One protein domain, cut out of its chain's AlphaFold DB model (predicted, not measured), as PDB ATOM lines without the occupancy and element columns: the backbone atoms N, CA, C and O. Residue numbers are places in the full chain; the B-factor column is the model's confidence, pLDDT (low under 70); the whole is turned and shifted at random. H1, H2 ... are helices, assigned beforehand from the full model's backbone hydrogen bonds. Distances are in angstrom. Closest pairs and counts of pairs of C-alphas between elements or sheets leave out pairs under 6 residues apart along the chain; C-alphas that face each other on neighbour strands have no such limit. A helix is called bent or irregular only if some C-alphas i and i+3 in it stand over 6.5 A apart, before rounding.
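Overview. This is residues 2 to 103 of the 338 residues of the protein "MFS_1_like domain-containing protein" of Laodelphax striatellus (UniProt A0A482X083). Picture a long helix, H2, with the bent helix H3 folding back from its far end and H4 coming back again near H2, a loose and open set of three long helices that meet at few places; H1 sticks out from the other end of H2 as an arm, its residues 2 to 13 standing free. H2 and the first arm of H3, H3a, make a helical hairpin in contact near its turn, while the second arm, H3b, swings away and meets H4 only at a corner. The printed part has 102 residues with four named helices, in the order H1, H2, H3, H4 along the chain, and no named strand: the class is all helix. The whole is loose, with a radius of gyration of the C-alphas of 17.9 A, and the C-alphas span 49 by 42 by 25 A.

Along the chain. Start with the longest helix, H2, residues 18 to 47: find C-alpha 18 at (-36.515, 48.575, -30.460), and from there follow y as it falls to C-alpha 47 at (-28.943, 8.040, -43.670), 43.3 A away. H2 is irregular, with C-alphas 19 and 22 standing 7.1 A apart, and it has a kink of 36 degrees near residue 39. Next look at H3, residues 52 to 80, which by its hydrogen bonds was assigned as one helix but is bent: C-alphas 67 and 70 are 6.6 A apart. Its arms are H3a, residues 52 to 67, 23.9 A from first to last C-alpha, and H3b, residues 70 to 80, 15.3 A; residues 68 and 69 belong to neither. H4 takes residues 83 to 103, 31.1 A long, and its last C-alpha, that of Leu 103, stands at (-43.454, 12.661, -38.862). Last, go back to H1, residues 2 to 14, 18.3 A from first to last C-alpha, which begins with C-alpha 2 at (-9.650, 48.868, -34.563).

Arrangement. Look first at the hairpin of H2 and H3a. They touch, H2 with residues 42 to 46 alone and H3a with residues 52 to 59 alone, and the closest C-alphas are those of Thr 42 and Ala 55, 7.0 A apart. They run opposite ways at a shallow tilt of 21 degrees. Follow the bend in H3 and you find the lines of H3a and H3b at a steep tilt of 47 degrees. H3b and H4 only just touch, with 3 pairs of C-alphas within 8 A, and only at the corner by their link; the closest C-alphas are those of Ala 77 and Phe 83, 6.3 A apart. H4 touches H3b with residues 83 to 86 alone. H3b and H4 run opposite ways at a steep tilt of 51 degrees. H2 and H4 are near each other, with 8 pairs of C-alphas within 10 A. H3a and H4 are apart, and so are H2 and H3b. H1 touches no helix; it is apart from H2, which follows it in the chain. On the backbone, every O i to N i+4 pair is within hydrogen-bond range in H1 and H3b, against 21 of 26 in H2, 9 of 12 in H3a and 15 of 17 in H4.

Size, cuts and confidence. The two C-alphas farthest apart are those of Phe 2 and Asn 51, at 50.8 A. Reading from residue 2 to residue 103 you meet no cut in the printed part. The three links, H1 to H2, H2 to H3 and H3 to H4, are tight, with 3, 4 and 2 residues between the helices. In the B-factor column the mean pLDDT of the printed part is 84.5, and one residue, Gly 49 in the link from H2 to H3, is under 70.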
ATOM      1  N   PHE A   2      -8.732  47.782 -34.151       72.81
ATOM      2  CA  PHE A   2      -9.650  48.868 -34.563       72.81
ATOM      3  C   PHE A   2     -10.871  48.454 -35.415       72.81
ATOM      4  O   PHE A   2     -11.965  48.985 -35.244       72.81
ATOM      5  N   LEU A   3     -10.713  47.488 -36.330       75.38
ATOM      6  CA  LEU A   3     -11.818  47.010 -37.177       75.38
ATOM      7  C   LEU A   3     -12.873  46.207 -36.405       75.38
ATOM      8  O   LEU A   3     -14.034  46.217 -36.790       75.38
ATOM      9  N   LEU A   4     -12.491  45.530 -35.318       79.75
ATOM     10  CA  LEU A   4     -13.437  44.780 -34.488       79.75
ATOM     11  C   LEU A   4     -14.223  45.719 -33.575       79.75
ATOM     12  O   LEU A   4     -15.434  45.577 -33.473       79.75
ATOM     13  N   GLU A   5     -13.571  46.711 -32.971       83.44
ATOM     14  CA  GLU A   5     -14.250  47.689 -32.108       83.44
ATOM     15  C   GLU A   5     -15.264  48.528 -32.887       83.44
ATOM     16  O   GLU A   5     -16.416  48.633 -32.477       83.44
ATOM     17  N   THR A   6     -14.885  49.021 -34.069       83.62
ATOM     18  CA  THR A   6     -15.803  49.763 -34.952       83.62
ATOM     19  C   THR A   6     -16.949  48.893 -35.477       83.62
ATOM     20  O   THR A   6     -18.064  49.381 -35.658       83.62
ATOM     21  N   PHE A   7     -16.713  47.595 -35.685       81.19
ATOM     22  CA  PHE A   7     -17.753  46.640 -36.063       81.19
ATOM     23  C   PHE A   7     -18.737  46.382 -34.912       81.19
ATOM     24  O   PHE A   7     -19.949  46.470 -35.113       81.19
ATOM     25  N   PHE A   8     -18.237  46.142 -33.696       82.50
ATOM     26  CA  PHE A   8     -19.069  45.938 -32.510       82.50
ATOM     27  C   PHE A   8     -19.833  47.199 -32.107       82.50
ATOM     28  O   PHE A   8     -21.021  47.101 -31.809       82.50
ATOM     29  N   GLU A   9     -19.225  48.386 -32.155       84.50
ATOM     30  CA  GLU A   9     -19.942  49.645 -31.916       84.50
ATOM     31  C   GLU A   9     -21.096  49.817 -32.898       84.50
ATOM     32  O   GLU A   9     -22.227  50.087 -32.487       84.50
ATOM     33  N   ARG A  10     -20.843  49.584 -34.191       81.25
ATOM     34  CA  ARG A  10     -21.860  49.721 -35.235       81.25
ATOM     35  C   ARG A  10     -23.011  48.742 -35.024       81.25
ATOM     36  O   ARG A  10     -24.167  49.156 -35.059       81.25
ATOM     37  N   ILE A  11     -22.707  47.487 -34.697       81.81
ATOM     38  CA  ILE A  11     -23.708  46.477 -34.332       81.81
ATOM     39  C   ILE A  11     -24.519  46.926 -33.112       81.81
ATOM     40  O   ILE A  11     -25.748  46.907 -33.139       81.81
ATOM     41  N   THR A  12     -23.851  47.381 -32.054       81.56
ATOM     42  CA  THR A  12     -24.508  47.760 -30.795       81.56
ATOM     43  C   THR A  12     -25.422  48.973 -30.988       81.56
ATOM     44  O   THR A  12     -26.537  49.005 -30.461       81.56
ATOM     45  N   THR A  13     -25.011  49.952 -31.803       81.00
ATOM     46  CA  THR A  13     -25.870  51.087 -32.179       81.00
ATOM     47  C   THR A  13     -27.076  50.666 -33.016       81.00
ATOM     48  O   THR A  13     -28.170  51.194 -32.819       81.00
ATOM     49  N   ASP A  14     -26.906  49.675 -33.889       75.94
ATOM     50  CA  ASP A  14     -27.943  49.170 -34.787       75.94
ATOM     51  C   ASP A  14     -28.969  48.264 -34.062       75.94
ATOM     52  O   ASP A  14     -30.136  48.179 -34.458       75.94
ATOM     53  N   PHE A  15     -28.588  47.659 -32.930       76.31
ATOM     54  CA  PHE A  15     -29.499  46.971 -32.004       76.31
ATOM     55  C   PHE A  15     -30.307  47.924 -31.101       76.31
ATOM     56  O   PHE A  15     -31.269  47.504 -30.462       76.31
ATOM     57  N   ARG A  16     -29.991  49.226 -31.051       80.94
ATOM     58  CA  ARG A  16     -30.678  50.174 -30.149       80.94
ATOM     59  C   ARG A  16     -32.100  50.546 -30.606       80.94
ATOM     60  O   ARG A  16     -32.888  51.060 -29.811       80.94
ATOM     61  N   GLN A  17     -32.457  50.282 -31.865       82.62
ATOM     62  CA  GLN A  17     -33.801  50.523 -32.407       82.62
ATOM     63  C   GLN A  17     -34.770  49.380 -32.052       82.62
ATOM     64  O   GLN A  17     -34.836  48.357 -32.735       82.62
ATOM     65  N   LYS A  18     -35.574  49.581 -30.999       74.44
ATOM     66  CA  LYS A  18     -36.515  48.575 -30.460       74.44
ATOM     67  C   LYS A  18     -37.553  48.072 -31.476       74.44
ATOM     68  O   LYS A  18     -37.896  46.897 -31.455       74.44
ATOM     69  N   GLU A  19     -38.011  48.939 -32.379       76.00
ATOM     70  CA  GLU A  19     -39.019  48.627 -33.410       76.00
ATOM     71  C   GLU A  19     -38.531  47.602 -34.454       76.00
ATOM     72  O   GLU A  19     -39.338  46.847 -34.997       76.00
ATOM     73  N   LEU A  20     -37.219  47.558 -34.728       75.19
ATOM     74  CA  LEU A  20     -36.615  46.691 -35.750       75.19
ATOM     75  C   LEU A  20     -35.886  45.476 -35.163       75.19
ATOM     76  O   LEU A  20     -35.514  44.565 -35.902       75.19
ATOM     77  N   LEU A  21     -35.693  45.435 -33.843       83.12
ATOM     78  CA  LEU A  21     -34.930  44.378 -33.181       83.12
ATOM     79  C   LEU A  21     -35.580  42.996 -33.346       83.12
ATOM     80  O   LEU A  21     -34.888  42.031 -33.661       83.12
ATOM     81  N   SER A  22     -36.908  42.913 -33.218       79.75
ATOM     82  CA  SER A  22     -37.659  41.664 -33.433       79.75
ATOM     83  C   SER A  22     -37.498  41.137 -34.866       79.75
ATOM     84  O   SER A  22     -37.277  39.947 -35.078       79.75
ATOM     85  N   LEU A  23     -37.498  42.041 -35.853       82.19
ATOM     86  CA  LEU A  23     -37.306  41.692 -37.259       82.19
ATOM     87  C   LEU A  23     -35.911  41.106 -37.512       82.19
ATOM     88  O   LEU A  23     -35.775  40.070 -38.158       82.19
ATOM     89  N   LYS A  24     -34.871  41.758 -36.980       85.19
ATOM     90  CA  LYS A  24     -33.478  41.314 -37.128       85.19
ATOM     91  C   LYS A  24     -33.246  39.957 -36.474       85.19
ATOM     92  O   LYS A  24     -32.571  39.117 -37.058       85.19
ATOM     93  N   LEU A  25     -33.832  39.732 -35.298       84.38
ATOM     94  CA  LEU A  25     -33.747  38.451 -34.600       84.38
ATOM     95  C   LEU A  25     -34.425  37.337 -35.406       84.38
ATOM     96  O   LEU A  25     -33.845  36.266 -35.566       84.38
ATOM     97  N   LEU A  26     -35.598  37.605 -35.986       84.12
ATOM     98  CA  LEU A  26     -36.297  36.646 -36.844       84.12
ATOM     99  C   LEU A  26     -35.465  36.296 -38.087       84.12
ATOM    100  O   LEU A  26     -35.273  35.118 -38.375       84.12
ATOM    101  N   PHE A  27     -34.902  37.294 -38.775       84.56
ATOM    102  CA  PHE A  27     -34.005  37.060 -39.914       84.56
ATOM    103  C   PHE A  27     -32.742  36.289 -39.524       84.56
ATOM    104  O   PHE A  27     -32.325  35.406 -40.268       84.56
ATOM    105  N   PHE A  28     -32.151  36.593 -38.368       87.69
ATOM    106  CA  PHE A  28     -30.981  35.881 -37.862       87.69
ATOM    107  C   PHE A  28     -31.288  34.399 -37.627       87.69
ATOM    108  O   PHE A  28     -30.571  33.538 -38.136       87.69
ATOM    109  N   VAL A  29     -32.384  34.098 -36.923       86.81
ATOM    110  CA  VAL A  29     -32.816  32.715 -36.681       86.81
ATOM    111  C   VAL A  29     -33.122  32.021 -38.007       86.81
ATOM    112  O   VAL A  29     -32.603  30.936 -38.254       86.81
ATOM    113  N   HIS A  30     -33.872  32.661 -38.904       85.56
ATOM    114  CA  HIS A  30     -34.225  32.086 -40.201       85.56
ATOM    115  C   HIS A  30     -32.994  31.771 -41.064       85.56
ATOM    116  O   HIS A  30     -32.873  30.665 -41.589       85.56
ATOM    117  N   ALA A  31     -32.050  32.711 -41.162       87.50
ATOM    118  CA  ALA A  31     -30.801  32.507 -41.883       87.50
ATOM    119  C   ALA A  31     -29.968  31.384 -41.250       87.50
ATOM    120  O   ALA A  31     -29.455  30.530 -41.969       87.50
ATOM    121  N   SER A  32     -29.874  31.338 -39.916       88.44
ATOM    122  CA  SER A  32     -29.130  30.280 -39.223       88.44
ATOM    123  C   SER A  32     -29.703  28.890 -39.515       88.44
ATOM    124  O   SER A  32     -28.950  27.979 -39.852       88.44
ATOM    125  N   THR A  33     -31.031  28.741 -39.501       86.12
ATOM    126  CA  THR A  33     -31.699  27.488 -39.858       86.12
ATOM    127  C   THR A  33     -31.416  27.113 -41.308       86.12
ATOM    128  O   THR A  33     -31.083  25.967 -41.583       86.12
ATOM    129  N   LEU A  34     -31.487  28.064 -42.242       85.12
ATOM    130  CA  LEU A  34     -31.254  27.783 -43.659       85.12
ATOM    131  C   LEU A  34     -29.823  27.294 -43.911       85.12
ATOM    132  O   LEU A  34     -29.636  26.291 -44.588       85.12
ATOM    133  N   TYR A  35     -28.810  27.943 -43.337       87.62
ATOM    134  CA  TYR A  35     -27.417  27.572 -43.606       87.62
ATOM    135  C   TYR A  35     -26.923  26.362 -42.808       87.62
ATOM    136  O   TYR A  35     -26.026  25.665 -43.275       87.62
ATOM    137  N   VAL A  36     -27.495  26.089 -41.632       87.44
ATOM    138  CA  VAL A  36     -27.063  24.971 -40.775       87.44
ATOM    139  C   VAL A  36     -27.930  23.731 -40.978       87.44
ATOM    140  O   VAL A  36     -27.408  22.631 -41.146       87.44
ATOM    141  N   LEU A  37     -29.255  23.889 -40.972       83.88
ATOM    142  CA  LEU A  37     -30.182  22.759 -41.001       83.88
ATOM    143  C   LEU A  37     -30.328  22.179 -42.409       83.88
ATOM    144  O   LEU A  37     -30.439  20.967 -42.555       83.88
ATOM    145  N   TYR A  38     -30.309  23.015 -43.451       83.31
ATOM    146  CA  TYR A  38     -30.550  22.550 -44.820       83.31
ATOM    147  C   TYR A  38     -29.516  21.511 -45.300       83.31
ATOM    148  O   TYR A  38     -29.933  20.451 -45.774       83.31
ATOM    149  N   PRO A  39     -28.191  21.707 -45.116       84.38
ATOM    150  CA  PRO A  39     -27.212  20.666 -45.434       84.38
ATOM    151  C   PRO A  39     -27.401  19.408 -44.578       84.38
ATOM    152  O   PRO A  39     -27.300  18.293 -45.087       84.38
ATOM    153  N   TYR A  40     -27.735  19.571 -43.295       85.69
ATOM    154  CA  TYR A  40     -27.953  18.450 -42.381       85.69
ATOM    155  C   TYR A  40     -29.141  17.576 -42.800       85.69
ATOM    156  O   TYR A  40     -29.042  16.352 -42.781       85.69
ATOM    157  N   LEU A  41     -30.241  18.184 -43.255       83.25
ATOM    158  CA  LEU A  41     -31.415  17.451 -43.735       83.25
ATOM    159  C   LEU A  41     -31.076  16.537 -44.914       83.25
ATOM    160  O   LEU A  41     -31.539  15.402 -44.945       83.25
ATOM    161  N   THR A  42     -30.230  16.983 -45.846       82.44
ATOM    162  CA  THR A  42     -29.822  16.135 -46.980       82.44
ATOM    163  C   THR A  42     -29.002  14.919 -46.542       82.44
ATOM    164  O   THR A  42     -29.180  13.824 -47.077       82.44
ATOM    165  N   ILE A  43     -28.151  15.079 -45.524       83.00
ATOM    166  CA  ILE A  43     -27.373  13.978 -44.943       83.00
ATOM    167  C   ILE A  43     -28.306  13.012 -44.215       83.00
ATOM    168  O   ILE A  43     -28.265  11.811 -44.474       83.00
ATOM    169  N   HIS A  44     -29.210  13.532 -43.388       83.06
ATOM    170  CA  HIS A  44     -30.183  12.726 -42.660       83.06
ATOM    171  C   HIS A  44     -31.111  11.949 -43.607       83.06
ATOM    172  O   HIS A  44     -31.421  10.787 -43.364       83.06
ATOM    173  N   MET A  45     -31.550  12.546 -44.718       78.38
ATOM    174  CA  MET A  45     -32.343  11.850 -45.743       78.38
ATOM    175  C   MET A  45     -31.573  10.677 -46.357       78.38
ATOM    176  O   MET A  45     -32.140   9.606 -46.577       78.38
ATOM    177  N   ARG A  46     -30.265  10.845 -46.576       74.25
ATOM    178  CA  ARG A  46     -29.391   9.780 -47.075       74.25
ATOM    179  C   ARG A  46     -29.191   8.663 -46.049       74.25
ATOM    180  O   ARG A  46     -29.173   7.493 -46.429       74.25
ATOM    181  N   GLU A  47     -29.050   9.009 -44.771       75.75
ATOM    182  CA  GLU A  47     -28.943   8.040 -43.670       75.75
ATOM    183  C   GLU A  47     -30.240   7.248 -43.470       75.75
ATOM    184  O   GLU A  47     -30.187   6.043 -43.247       75.75
ATOM    185  N   LEU A  48     -31.400   7.881 -43.678       74.69
ATOM    186  CA  LEU A  48     -32.707   7.211 -43.706       74.69
ATOM    187  C   LEU A  48     -32.882   6.252 -44.892       74.69
ATOM    188  O   LEU A  48     -33.906   5.583 -44.980       74.69
ATOM    189  N   GLY A  49     -31.921   6.184 -45.812       69.06
ATOM    190  CA  GLY A  49     -31.929   5.226 -46.911       69.06
ATOM    191  C   GLY A  49     -32.561   5.721 -48.209       69.06
ATOM    192  O   GLY A  49     -32.597   4.939 -49.154       69.06
ATOM    193  N   ILE A  50     -32.977   6.991 -48.295       75.69
ATOM    194  CA  ILE A  50     -33.500   7.588 -49.535       75.69
ATOM    195  C   ILE A  50     -32.438   7.511 -50.638       75.69
ATOM    196  O   ILE A  50     -31.242   7.712 -50.390       75.69
ATOM    197  N   ASN A  51     -32.874   7.196 -51.861       74.81
ATOM    198  CA  ASN A  51     -31.976   7.083 -53.001       74.81
ATOM    199  C   ASN A  51     -31.326   8.444 -53.316       74.81
ATOM    200  O   ASN A  51     -31.934   9.506 -53.161       74.81
ATOM    201  N   VAL A  52     -30.078   8.421 -53.785       77.25
ATOM    202  CA  VAL A  52     -29.316   9.638 -54.112       77.25
ATOM    203  C   VAL A  52     -30.018  10.436 -55.212       77.25
ATOM    204  O   VAL A  52     -30.031  11.663 -55.165       77.25
ATOM    205  N   GLU A  53     -30.645   9.745 -56.163       79.69
ATOM    206  CA  GLU A  53     -31.399  10.355 -57.262       79.69
ATOM    207  C   GLU A  53     -32.626  11.119 -56.752       79.69
ATOM    208  O   GLU A  53     -32.837  12.275 -57.114       79.69
ATOM    209  N   GLU A  54     -33.393  10.518 -55.842       80.62
ATOM    210  CA  GLU A  54     -34.579  11.142 -55.247       80.62
ATOM    211  C   GLU A  54     -34.200  12.354 -54.385       80.62
ATOM    212  O   GLU A  54     -34.817  13.418 -54.489       80.62
ATOM    213  N   ALA A  55     -33.133  12.238 -53.586       82.44
ATOM    214  CA  ALA A  55     -32.619  13.340 -52.774       82.44
ATOM    215  C   ALA A  55     -32.073  14.498 -53.633       82.44
ATOM    216  O   ALA A  55     -32.244  15.672 -53.280       82.44
ATOM    217  N   ALA A  56     -31.447  14.186 -54.772       84.50
ATOM    218  CA  ALA A  56     -30.974  15.183 -55.726       84.50
ATOM    219  C   ALA A  56     -32.144  15.939 -56.369       84.50
ATOM    220  O   ALA A  56     -32.109  17.168 -56.425       84.50
ATOM    221  N   ILE A  57     -33.203  15.230 -56.777       87.81
ATOM    222  CA  ILE A  57     -34.424  15.844 -57.320       87.81
ATOM    223  C   ILE A  57     -35.067  16.761 -56.273       87.81
ATOM    224  O   ILE A  57     -35.370  17.915 -56.573       87.81
ATOM    225  N   MET A  58     -35.211  16.297 -55.029       84.94
ATOM    226  CA  MET A  58     -35.780  17.099 -53.943       84.94
ATOM    227  C   MET A  58     -34.944  18.356 -53.652       84.94
ATOM    228  O   MET A  58     -35.492  19.448 -53.502       84.94
ATOM    229  N   SER A  59     -33.613  18.231 -53.654       85.62
ATOM    230  CA  SER A  59     -32.696  19.362 -53.453       85.62
ATOM    231  C   SER A  59     -32.691  20.346 -54.629       85.62
ATOM    232  O   SER A  59     -32.458  21.537 -54.424       85.62
ATOM    233  N   ALA A  60     -32.967  19.872 -55.849       89.00
ATOM    234  CA  ALA A  60     -33.028  20.693 -57.059       89.00
ATOM    235  C   ALA A  60     -34.279  21.586 -57.125       89.00
ATOM    236  O   ALA A  60     -34.250  22.633 -57.772       89.00
ATOM    237  N   VAL A  61     -35.365  21.228 -56.433       90.69
ATOM    238  CA  VAL A  61     -36.584  22.054 -56.380       90.69
ATOM    239  C   VAL A  61     -36.374  23.318 -55.539       90.69
ATOM    240  O   VAL A  61     -36.886  24.385 -55.881       90.69
ATOM    241  N   THR A  62     -35.582  23.243 -54.472       87.44
ATOM    242  CA  THR A  62     -35.327  24.372 -53.565       87.44
ATOM    243  C   THR A  62     -34.845  25.657 -54.252       87.44
ATOM    244  O   THR A  62     -35.448  26.702 -54.000       87.44
ATOM    245  N   PRO A  63     -33.817  25.655 -55.129       90.12
ATOM    246  CA  PRO A  63     -33.391  26.873 -55.819       90.12
ATOM    247  C   PRO A  63     -34.474  27.441 -56.746       90.12
ATOM    248  O   PRO A  63     -34.586  28.659 -56.866       90.12
ATOM    249  N   ILE A  64     -35.319  26.596 -57.349       93.75
ATOM    250  CA  ILE A  64     -36.446  27.048 -58.182       93.75
ATOM    251  C   ILE A  64     -37.441  27.833 -57.323       93.75
ATOM    252  O   ILE A  64     -37.835  28.949 -57.669       93.75
ATOM    253  N   VAL A  65     -37.800  27.281 -56.161       90.56
ATOM    254  CA  VAL A  65     -38.684  27.952 -55.200       90.56
ATOM    255  C   VAL A  65     -38.041  29.240 -54.680       90.56
ATOM    256  O   VAL A  65     -38.724  30.256 -54.589       90.56
ATOM    257  N   ALA A  66     -36.732  29.243 -54.410       88.75
ATOM    258  CA  ALA A  66     -36.005  30.421 -53.938       88.75
ATOM    259  C   ALA A  66     -35.978  31.577 -54.954       88.75
ATOM    260  O   ALA A  66     -35.921  32.733 -54.545       88.75
ATOM    261  N   ILE A  67     -36.054  31.293 -56.258       94.31
ATOM    262  CA  ILE A  67     -36.133  32.321 -57.309       94.31
ATOM    263  C   ILE A  67     -37.565  32.860 -57.446       94.31
ATOM    264  O   ILE A  67     -37.763  34.062 -57.623       94.31
ATOM    265  N   ILE A  68     -38.571  31.985 -57.357       95.38
ATOM    266  CA  ILE A  68     -39.974  32.326 -57.644       95.38
ATOM    267  C   ILE A  68     -40.703  32.913 -56.425       95.38
ATOM    268  O   ILE A  68     -41.560  33.783 -56.579       95.38
ATOM    269  N   MET A  69     -40.385  32.476 -55.206       91.06
ATOM    270  CA  MET A  69     -41.090  32.927 -53.999       91.06
ATOM    271  C   MET A  69     -40.882  34.408 -53.651       91.06
ATOM    272  O   MET A  69     -41.875  35.052 -53.319       91.06
ATOM    273  N   PRO A  70     -39.671  34.999 -53.733       90.06
ATOM    274  CA  PRO A  70     -39.471  36.414 -53.413       90.06
ATOM    275  C   PRO A  70     -40.348  37.398 -54.211       90.06
ATOM    276  O   PRO A  70     -40.963  38.255 -53.573       90.06
ATOM    277  N   PRO A  71     -40.486  37.308 -55.555       93.12
ATOM    278  CA  PRO A  71     -41.354  38.227 -56.292       93.12
ATOM    279  C   PRO A  71     -42.835  38.029 -55.952       93.12
ATOM    280  O   PRO A  71     -43.562  39.011 -55.803       93.12
ATOM    281  N   ILE A  72     -43.281  36.783 -55.760       92.62
ATOM    282  CA  ILE A  72     -44.660  36.492 -55.341       92.62
ATOM    283  C   ILE A  72     -44.929  37.086 -53.954       92.62
ATOM    284  O   ILE A  72     -45.931  37.774 -53.758       92.62
ATOM    285  N   ALA A  73     -44.020  36.869 -53.004       87.94
ATOM    286  CA  ALA A  73     -44.123  37.412 -51.656       87.94
ATOM    287  C   ALA A  73     -44.125  38.946 -51.655       87.94
ATOM    288  O   ALA A  73     -44.888  39.536 -50.895       87.94
ATOM    289  N   GLY A  74     -43.342  39.586 -52.531       89.19
ATOM    290  CA  GLY A  74     -43.347  41.039 -52.722       89.19
ATOM    291  C   GLY A  74     -44.718  41.563 -53.154       89.19
ATOM    292  O   GLY A  74     -45.293  42.410 -52.477       89.19
ATOM    293  N   VAL A  75     -45.305  40.978 -54.204       92.25
ATOM    294  CA  VAL A  75     -46.642  41.373 -54.690       92.25
ATOM    295  C   VAL A  75     -47.727  41.152 -53.628       92.25
ATOM    296  O   VAL A  75     -48.648  41.959 -53.490       92.25
ATOM    297  N   ILE A  76     -47.636  40.064 -52.855       89.88
ATOM    298  CA  ILE A  76     -48.572  39.784 -51.755       89.88
ATOM    299  C   ILE A  76     -48.387  40.793 -50.611       89.88
ATOM    300  O   ILE A  76     -49.378  41.272 -50.051       89.88
ATOM    301  N   ALA A  77     -47.142  41.140 -50.274       87.25
ATOM    302  CA  ALA A  77     -46.832  42.116 -49.234       87.25
ATOM    303  C   ALA A  77     -47.397  43.500 -49.576       87.25
ATOM    304  O   ALA A  77     -48.019  44.129 -48.714       87.25
ATOM    305  N   ASP A  78     -47.282  43.914 -50.840       89.75
ATOM    306  CA  ASP A  78     -47.823  45.183 -51.329       89.75
ATOM    307  C   ASP A  78     -49.353  45.248 -51.206       89.75
ATOM    308  O   ASP A  78     -49.914  46.303 -50.907       89.75
ATOM    309  N   ARG A  79     -50.053  44.119 -51.382       89.31
ATOM    310  CA  ARG A  79     -51.522  44.063 -51.277       89.31
ATOM    311  C   ARG A  79     -52.050  44.089 -49.846       89.31
ATOM    312  O   ARG A  79     -53.134  44.618 -49.620       89.31
ATOM    313  N   ILE A  80     -51.338  43.480 -48.901       89.38
ATOM    314  CA  ILE A  80     -51.799  43.353 -47.508       89.38
ATOM    315  C   ILE A  80     -51.467  44.610 -46.696       89.38
ATOM    316  O   ILE A  80     -52.170  44.919 -45.735       89.38
ATOM    317  N   GLY A  81     -50.396  45.332 -47.043       82.12
ATOM    318  CA  GLY A  81     -50.004  46.588 -46.387       82.12
ATOM    319  C   GLY A  81     -49.513  46.443 -44.938       82.12
ATOM    320  O   GLY A  81     -49.045  47.414 -44.348       82.12
ATOM    321  N   ASN A  82     -49.574  45.239 -44.354       84.50
ATOM    322  CA  ASN A  82     -49.104  44.935 -43.004       84.50
ATOM    323  C   ASN A  82     -48.047  43.821 -43.009       84.50
ATOM    324  O   ASN A  82     -48.339  42.631 -42.866       84.50
ATOM    325  N   PHE A  83     -46.787  44.238 -43.125       80.69
ATOM    326  CA  PHE A  83     -45.624  43.354 -43.189       80.69
ATOM    327  C   PHE A  83     -45.443  42.477 -41.938       80.69
ATOM    328  O   PHE A  83     -45.029  41.325 -42.050       80.69
ATOM    329  N   ARG A  84     -45.803  42.984 -40.748       81.56
ATOM    330  CA  ARG A  84     -45.669  42.238 -39.483       81.56
ATOM    331  C   ARG A  84     -46.575  41.010 -39.452       81.56
ATOM    332  O   ARG A  84     -46.147  39.949 -39.009       81.56
ATOM    333  N   PHE A  85     -47.806  41.151 -39.943       84.69
ATOM    334  CA  PHE A  85     -48.755  40.041 -40.015       84.69
ATOM    335  C   PHE A  85     -48.284  38.965 -41.001       84.69
ATOM    336  O   PHE A  85     -48.260  37.784 -40.666       84.69
ATOM    337  N   LEU A  86     -47.837  39.381 -42.187       85.69
ATOM    338  CA  LEU A  86     -47.352  38.474 -43.226       85.69
ATOM    339  C   LEU A  86     -46.125  37.663 -42.768       85.69
ATOM    340  O   LEU A  86     -46.082  36.447 -42.949       85.69
ATOM    341  N   LEU A  87     -45.166  38.317 -42.108       83.81
ATOM    342  CA  LEU A  87     -44.009  37.650 -41.506       83.81
ATOM    343  C   LEU A  87     -44.398  36.633 -40.436       83.81
ATOM    344  O   LEU A  87     -43.845  35.535 -40.416       83.81
ATOM    345  N   ALA A  88     -45.344  36.984 -39.563       86.12
ATOM    346  CA  ALA A  88     -45.813  36.077 -38.526       86.12
ATOM    347  C   ALA A  88     -46.428  34.812 -39.141       86.12
ATOM    348  O   ALA A  88     -46.064  33.710 -38.740       86.12
ATOM    349  N   VAL A  89     -47.285  34.958 -40.157       89.81
ATOM    350  CA  VAL A  89     -47.936  33.827 -40.840       89.81
ATOM    351  C   VAL A  89     -46.923  32.915 -41.536       89.81
ATOM    352  O   VAL A  89     -46.977  31.700 -41.365       89.81
ATOM    353  N   PHE A  90     -45.970  33.464 -42.295       87.81
ATOM    354  CA  PHE A  90     -44.961  32.627 -42.952       87.81
ATOM    355  C   PHE A  90     -44.019  31.955 -41.951       87.81
ATOM    356  O   PHE A  90     -43.635  30.803 -42.152       87.81
ATOM    357  N   SER A  91     -43.690  32.630 -40.848       87.44
ATOM    358  CA  SER A  91     -42.867  32.046 -39.791       87.44
ATOM    359  C   SER A  91     -43.584  30.912 -39.054       87.44
ATOM    360  O   SER A  91     -42.945  29.906 -38.750       87.44
ATOM    361  N   THR A  92     -44.886  31.036 -38.764       90.81
ATOM    362  CA  THR A  92     -45.645  29.952 -38.120       90.81
ATOM    363  C   THR A  92     -45.858  28.779 -39.064       90.81
ATOM    364  O   THR A  92     -45.705  27.639 -38.635       90.81
ATOM    365  N   LEU A  93     -46.133  29.035 -40.347       90.88
ATOM    366  CA  LEU A  93     -46.261  27.980 -41.350       90.88
ATOM    367  C   LEU A  93     -44.932  27.239 -41.539       90.88
ATOM    368  O   LEU A  93     -44.912  26.013 -41.499       90.88
ATOM    369  N   GLY A  94     -43.817  27.968 -41.651       88.19
ATOM    370  CA  GLY A  94     -42.476  27.386 -41.714       88.19
ATOM    371  C   GLY A  94     -42.159  26.532 -40.482       88.19
ATOM    372  O   GLY A  94     -41.750  25.378 -40.611       88.19
ATOM    373  N   GLY A  95     -42.446  27.049 -39.283       88.75
ATOM    374  CA  GLY A  95     -42.313  26.295 -38.034       88.75
ATOM    375  C   GLY A  95     -43.171  25.027 -38.010       88.75
ATOM    376  O   GLY A  95     -42.665  23.947 -37.713       88.75
ATOM    377  N   ALA A  96     -44.442  25.116 -38.407       91.62
ATOM    378  CA  ALA A  96     -45.336  23.963 -38.482       91.62
ATOM    379  C   ALA A  96     -44.822  22.906 -39.473       91.62
ATOM    380  O   ALA A  96     -44.777  21.725 -39.135       91.62
ATOM    381  N   THR A  97     -44.359  23.319 -40.659       88.94
ATOM    382  CA  THR A  97     -43.754  22.399 -41.638       88.94
ATOM    383  C   THR A  97     -42.484  21.738 -41.111       88.94
ATOM    384  O   THR A  97     -42.273  20.557 -41.358       88.94
ATOM    385  N   SER A  98     -41.675  22.447 -40.317       86.06
ATOM    386  CA  SER A  98     -40.495  21.848 -39.688       86.06
ATOM    387  C   SER A  98     -40.859  20.799 -38.633       86.06
ATOM    388  O   SER A  98     -40.179  19.783 -38.537       86.06
ATOM    389  N   LEU A  99     -41.970  20.976 -37.903       88.25
ATOM    390  CA  LEU A  99     -42.491  19.939 -37.006       88.25
ATOM    391  C   LEU A  99     -43.023  18.726 -37.776       88.25
ATOM    392  O   LEU A  99     -42.857  17.600 -37.322       88.25
ATOM    393  N   LEU A 100     -43.632  18.936 -38.945       87.81
ATOM    394  CA  LEU A 100     -44.103  17.847 -39.807       87.81
ATOM    395  C   LEU A 100     -42.954  16.961 -40.315       87.81
ATOM    396  O   LEU A 100     -43.182  15.779 -40.559       87.81
ATOM    397  N   LEU A 101     -41.721  17.479 -40.405       80.88
ATOM    398  CA  LEU A 101     -40.547  16.667 -40.759       80.88
ATOM    399  C   LEU A 101     -40.246  15.571 -39.725       80.88
ATOM    400  O   LEU A 101     -39.706  14.535 -40.095       80.88
ATOM    401  N   LEU A 102     -40.645  15.747 -38.459       82.31
ATOM    402  CA  LEU A 102     -40.522  14.704 -37.429       82.31
ATOM    403  C   LEU A 102     -41.460  13.514 -37.681       82.31
ATOM    404  O   LEU A 102     -41.254  12.444 -37.119       82.31
ATOM    405  N   LEU A 103     -42.493  13.700 -38.505       85.75
ATOM    406  CA  LEU A 103     -43.454  12.661 -38.862       85.75
ATOM    407  C   LEU A 103     -43.021  11.858 -40.099       85.75
ATOM    408  O   LEU A 103     -43.723  10.928 -40.491       85.75
TER     409      LEU A 103